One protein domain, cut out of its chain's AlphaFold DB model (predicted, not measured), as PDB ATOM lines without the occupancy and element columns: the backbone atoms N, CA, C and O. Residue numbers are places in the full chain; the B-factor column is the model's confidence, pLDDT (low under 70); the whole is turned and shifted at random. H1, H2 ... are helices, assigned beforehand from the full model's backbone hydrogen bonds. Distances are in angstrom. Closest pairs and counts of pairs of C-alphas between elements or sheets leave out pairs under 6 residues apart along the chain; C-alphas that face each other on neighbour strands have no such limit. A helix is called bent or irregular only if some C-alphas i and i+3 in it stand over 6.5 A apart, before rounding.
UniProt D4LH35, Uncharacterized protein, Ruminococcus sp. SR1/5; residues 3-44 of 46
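AT A GLANCE: This is residues 3 to 44 of the 46 residues of an uncharacterized protein of Ruminococcus sp. SR1/5 (UniProt D4LH35). Helix H1 and the loop that folds back past it make a head, and from it a long arm reaches out, tipped by helix H2; residues 31 to 44 stand free. The printed part has 42 residues with two named helices, H1 then H2, and no named strand; the class is all helix, though under half of the residues, 20, are in named elements. The whole is extended, with a radius of gyration of the C-alphas of 16.4 A and spans of 48 by 19 by 13 A.

HOW THE PARTS SIT: Start at H1, residues 4 to 14, and look next at H2, residues 35 to 43: the two are apart, with no C-alpha of one within 8 A of the other. In H2 every O i to N i+4 pair is within hydrogen-bond range; in H1, 5 of 7 are.

IN THESE COORDINATES: Find C-alpha 4 at (-49.880, 45.221, 9.023); from there H1 runs 16.1 A to C-alpha 14. It is irregular: C-alphas 5 and 8 are 7.1 A apart. H2 runs 11.9 A from C-alpha 35 to C-alpha 43 at (-30.990, 17.178, 1.264).

THE WHOLE: The C-alphas farthest apart, Lys 17 and Glu 44, are 48.2 A apart. The link between H1 and H2, residues 15 to 34, is long. The printed part has no cut, and no printed residue is under 70 in pLDDT.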
ATOM      1  N   ASP A   3     -45.340  44.945  10.536       92.06
ATOM      2  CA  ASP A   3     -46.186  44.285   9.542       92.06
ATOM      3  C   ASP A   3     -47.661  44.524   9.872       92.06
ATOM      4  O   ASP A   3     -48.110  44.238  10.985       92.06
ATOM      5  N   ARG A   4     -48.432  45.009   8.896       91.06
ATOM      6  CA  ARG A   4     -49.880  45.221   9.023       91.06
ATOM      7  C   ARG A   4     -50.617  44.001   9.587       91.06
ATOM      8  O   ARG A   4     -51.585  44.171  10.329       91.06
ATOM      9  N   ARG A   5     -50.161  42.785   9.274       91.50
ATOM     10  CA  ARG A   5     -50.769  41.514   9.700       91.50
ATOM     11  C   ARG A   5     -50.727  41.310  11.216       91.50
ATOM     12  O   ARG A   5     -51.661  40.736  11.766       91.50
ATOM     13  N   VAL A   6     -49.685  41.801  11.890       91.94
ATOM     14  CA  VAL A   6     -49.475  41.577  13.334       91.94
ATOM     15  C   VAL A   6     -49.923  42.749  14.202       91.94
ATOM     16  O   VAL A   6     -49.994  42.612  15.420       91.94
ATOM     17  N   VAL A   7     -50.259  43.896  13.596       91.25
ATOM     18  CA  VAL A   7     -50.684  45.106  14.322       91.25
ATOM     19  C   VAL A   7     -51.850  44.810  15.265       91.25
ATOM     20  O   VAL A   7     -51.795  45.181  16.432       91.25
ATOM     21  N   ASN A   8     -52.876  44.094  14.797       91.75
ATOM     22  CA  ASN A   8     -54.060  43.796  15.609       91.75
ATOM     23  C   ASN A   8     -53.749  42.881  16.802       91.75
ATOM     24  O   ASN A   8     -54.278  43.087  17.895       91.75
ATOM     25  N   GLU A   9     -52.894  41.879  16.601       93.44
ATOM     26  CA  GLU A   9     -52.479  40.954  17.658       93.44
ATOM     27  C   GLU A   9     -51.626  41.677  18.703       93.44
ATOM     28  O   GLU A   9     -51.875  41.557  19.900       93.44
ATOM     29  N   TYR A  10     -50.687  42.509  18.250       91.31
ATOM     30  CA  TYR A  10     -49.858  43.332  19.122       91.31
ATOM     31  C   TYR A  10     -50.691  44.313  19.956       91.31
ATOM     32  O   TYR A  10     -50.522  44.366  21.171       91.31
ATOM     33  N   LEU A  11     -51.624  45.042  19.331       93.19
ATOM     34  CA  LEU A  11     -52.534  45.965  20.022       93.19
ATOM     35  C   LEU A  11     -53.378  45.244  21.079       93.19
ATOM     36  O   LEU A  11     -53.482  45.710  22.213       93.19
ATOM     37  N   SER A  12     -53.898  44.061  20.738       94.50
ATOM     38  CA  SER A  12     -54.647  43.217  21.677       94.50
ATOM     39  C   SER A  12     -53.788  42.755  22.855       94.50
ATOM     40  O   SER A  12     -54.272  42.718  23.985       94.50
ATOM     41  N   LEU A  13     -52.515  42.429  22.613       94.31
ATOM     42  CA  LEU A  13     -51.575  41.977  23.639       94.31
ATOM     43  C   LEU A  13     -51.243  43.079  24.653       94.31
ATOM     44  O   LEU A  13     -51.123  42.800  25.844       94.31
ATOM     45  N   ILE A  14     -51.091  44.322  24.188       92.81
ATOM     46  CA  ILE A  14     -50.751  45.466  25.049       92.81
ATOM     47  C   ILE A  14     -51.984  46.191  25.612       92.81
ATOM     48  O   ILE A  14     -51.839  47.037  26.491       92.81
ATOM     49  N   GLY A  15     -53.190  45.860  25.135       92.88
ATOM     50  CA  GLY A  15     -54.448  46.482  25.563       92.88
ATOM     51  C   GLY A  15     -54.700  47.875  24.976       92.88
ATOM     52  O   GLY A  15     -55.570  48.595  25.466       92.88
ATOM     53  N   GLU A  16     -53.964  48.253  23.933       90.62
ATOM     54  CA  GLU A  16     -54.101  49.543  23.256       90.62
ATOM     55  C   GLU A  16     -55.045  49.439  22.057       90.62
ATOM     56  O   GLU A  16     -55.195  48.384  21.441       90.62
ATOM     57  N   LYS A  17     -55.690  50.554  21.703       86.94
ATOM     58  CA  LYS A  17     -56.644  50.598  20.580       86.94
ATOM     59  C   LYS A  17     -56.000  50.937  19.246       86.94
ATOM     60  O   LYS A  17     -56.491  50.503  18.208       86.94
ATOM     61  N   GLU A  18     -54.946  51.740  19.267       88.38
ATOM     62  CA  GLU A  18     -54.312  52.249  18.060       88.38
ATOM     63  C   GLU A  18     -52.808  52.391  18.238       88.38
ATOM     64  O   GLU A  18     -52.292  52.556  19.343       88.38
ATOM     65  N   LEU A  19     -52.097  52.292  17.119       87.75
ATOM     66  CA  LEU A  19     -50.648  52.318  17.094       87.75
ATOM     67  C   LEU A  19     -50.194  53.752  16.782       87.75
ATOM     68  O   LEU A  19     -50.635  54.314  15.776       87.75
ATOM     69  N   PRO A  20     -49.337  54.375  17.612       86.50
ATOM     70  CA  PRO A  20     -48.939  55.760  17.404       86.50
ATOM     71  C   PRO A  20     -48.101  55.896  16.125       86.50
ATOM     72  O   PRO A  20     -46.925  55.527  16.082       86.50
ATOM     73  N   LEU A  21     -48.713  56.470  15.085       81.25
ATOM     74  CA  LEU A  21     -48.136  56.611  13.739       81.25
ATOM     75  C   LEU A  21     -46.862  57.469  13.703       81.25
ATOM     76  O   LEU A  21     -46.049  57.335  12.794       81.25
ATOM     77  N   ASN A  22     -46.651  58.315  14.712       85.75
ATOM     78  CA  ASN A  22     -45.439  59.129  14.838       85.75
ATOM     79  C   ASN A  22     -44.194  58.302  15.200       85.75
ATOM     80  O   ASN A  22     -43.075  58.779  15.034       85.75
ATOM     81  N   LEU A  23     -44.383  57.092  15.736       86.81
ATOM     82  CA  LEU A  23     -43.306  56.208  16.195       86.81
ATOM     83  C   LEU A  23     -43.132  54.995  15.284       86.81
ATOM     84  O   LEU A  23     -42.030  54.460  15.159       86.81
ATOM     85  N   PHE A  24     -44.217  54.555  14.653       88.00
ATOM     86  CA  PHE A  24     -44.237  53.321  13.892       88.00
ATOM     87  C   PHE A  24     -44.824  53.531  12.506       88.00
ATOM     88  O   PHE A  24     -45.927  54.036  12.332       88.00
ATOM     89  N   GLU A  25     -44.097  53.027  11.521       89.56
ATOM     90  CA  GLU A  25     -44.576  52.884  10.156       89.56
ATOM     91  C   GLU A  25     -45.194  51.492   9.977       89.56
ATOM     92  O   GLU A  25     -44.534  50.485  10.254       89.56
ATOM     93  N   VAL A  26     -46.449  51.420   9.534       90.81
ATOM     94  CA  VAL A  26     -47.117  50.150   9.215       90.81
ATOM     95  C   VAL A  26     -46.910  49.847   7.740       90.81
ATOM     96  O   VAL A  26     -47.348  50.612   6.882       90.81
ATOM     97  N   VAL A  27     -46.268  48.721   7.447       93.00
ATOM     98  CA  VAL A  27     -45.896  48.317   6.086       93.00
ATOM     99  C   VAL A  27     -46.281  46.867   5.830       93.00
ATOM    100  O   VAL A  27     -46.444  46.088   6.768       93.00
ATOM    101  N   ASP A  28     -46.404  46.495   4.561       91.56
ATOM    102  CA  ASP A  28     -46.507  45.092   4.173       91.56
ATOM    103  C   ASP A  28     -45.084  44.529   4.054       91.56
ATOM    104  O   ASP A  28     -44.306  44.942   3.191       91.56
ATOM    105  N   ILE A  29     -44.711  43.635   4.974       90.56
ATOM    106  CA  ILE A  29     -43.384  43.015   4.984       90.56
ATOM    107  C   ILE A  29     -43.476  41.703   4.213       90.56
ATOM    108  O   ILE A  29     -44.227  40.806   4.581       90.56
ATOM    109  N   GLU A  30     -42.710  41.577   3.131       89.44
ATOM    110  CA  GLU A  30     -42.624  40.313   2.402       89.44
ATOM    111  C   GLU A  30     -41.887  39.255   3.229       89.44
ATOM    112  O   GLU A  30     -40.739  39.450   3.639       89.44
ATOM    113  N   ASP A  31     -42.504  38.086   3.385       86.38
ATOM    114  CA  ASP A  31     -41.851  36.951   4.023       86.38
ATOM    115  C   ASP A  31     -40.801  36.341   3.082       86.38
ATOM    116  O   ASP A  31     -41.106  35.607   2.139       86.38
ATOM    117  N   ARG A  32     -39.524  36.627   3.343       89.06
ATOM    118  CA  ARG A  32     -38.398  36.047   2.596       89.06
ATOM    119  C   ARG A  32     -37.782  34.895   3.366       89.06
ATOM    120  O   ARG A  32     -36.796  35.051   4.085       89.06
ATOM    121  N   PHE A  33     -38.354  33.711   3.189       88.94
ATOM    122  CA  PHE A  33     -37.805  32.497   3.782       88.94
ATOM    123  C   PHE A  33     -36.573  32.001   3.005       88.94
ATOM    124  O   PHE A  33     -36.585  31.975   1.771       88.94
ATOM    125  N   PRO A  34     -35.513  31.530   3.687       93.56
ATOM    126  CA  PRO A  34     -34.300  31.033   3.043       93.56
ATOM    127  C   PRO A  34     -34.486  29.595   2.520       93.56
ATOM    128  O   PRO A  34     -33.735  28.687   2.873       93.56
ATOM    129  N   VAL A  35     -35.485  29.379   1.657       92.00
ATOM    130  CA  VAL A  35     -35.894  28.050   1.159       92.00
ATOM    131  C   VAL A  35     -34.727  27.298   0.521       92.00
ATOM    132  O   VAL A  35     -34.555  26.108   0.772       92.00
ATOM    133  N   LYS A  36     -33.885  27.993  -0.257       90.25
ATOM    134  CA  LYS A  36     -32.691  27.401  -0.880       90.25
ATOM    135  C   LYS A  36     -31.750  26.794   0.166       90.25
ATOM    136  O   LYS A  36     -31.406  25.623   0.058       90.25
ATOM    137  N   ARG A  37     -31.418  27.561   1.209       92.00
ATOM    138  CA  ARG A  37     -30.546  27.117   2.307       92.00
ATOM    139  C   ARG A  37     -31.149  25.934   3.061       92.00
ATOM    140  O   ARG A  37     -30.449  24.976   3.356       92.00
ATOM    141  N   VAL A  38     -32.447  25.993   3.368       92.44
ATOM    142  CA  VAL A  38     -33.153  24.898   4.054       92.44
ATOM    143  C   VAL A  38     -33.107  23.624   3.211       92.44
ATOM    144  O   VAL A  38     -32.824  22.547   3.729       92.44
ATOM    145  N   LYS A  39     -33.327  23.742   1.899       91.69
ATOM    146  CA  LYS A  39     -33.287  22.611   0.974       91.69
ATOM    147  C   LYS A  39     -31.895  21.990   0.876       91.69
ATOM    148  O   LYS A  39     -31.811  20.770   0.817       91.69
ATOM    149  N   GLU A  40     -30.836  22.794   0.852       91.88
ATOM    150  CA  GLU A  40     -29.450  22.305   0.862       91.88
ATOM    151  C   GLU A  40     -29.162  21.517   2.147       91.88
ATOM    152  O   GLU A  40     -28.800  20.350   2.065       91.88
ATOM    153  N   LEU A  41     -29.458  22.087   3.320       90.31
ATOM    154  CA  LEU A  41     -29.220  21.436   4.618       90.31
ATOM    155  C   LEU A  41     -30.032  20.148   4.827       90.31
ATOM    156  O   LEU A  41     -29.548  19.210   5.447       90.31
ATOM    157  N   LEU A  42     -31.277  20.095   4.341       89.19
ATOM    158  CA  LEU A  42     -32.137  18.915   4.508       89.19
ATOM    159  C   LEU A  42     -31.856  17.808   3.485       89.19
ATOM    160  O   LEU A  42     -32.152  16.647   3.759       89.19
ATOM    161  N   ASN A  43     -31.329  18.152   2.306       87.25
ATOM    162  CA  ASN A  43     -30.990  17.178   1.264       87.25
ATOM    163  C   ASN A  43     -29.502  16.819   1.233       87.25
ATOM    164  O   ASN A  43     -29.109  16.015   0.384       87.25
ATOM    165  N   GLU A  44     -28.687  17.361   2.141       73.44
ATOM    166  CA  GLU A  44     -27.394  16.774   2.483       73.44
ATOM    167  C   GLU A  44     -27.642  15.358   3.018       73.44
ATOM    168  O   GLU A  44     -27.882  15.120   4.201       73.44
TER     169      GLU A  44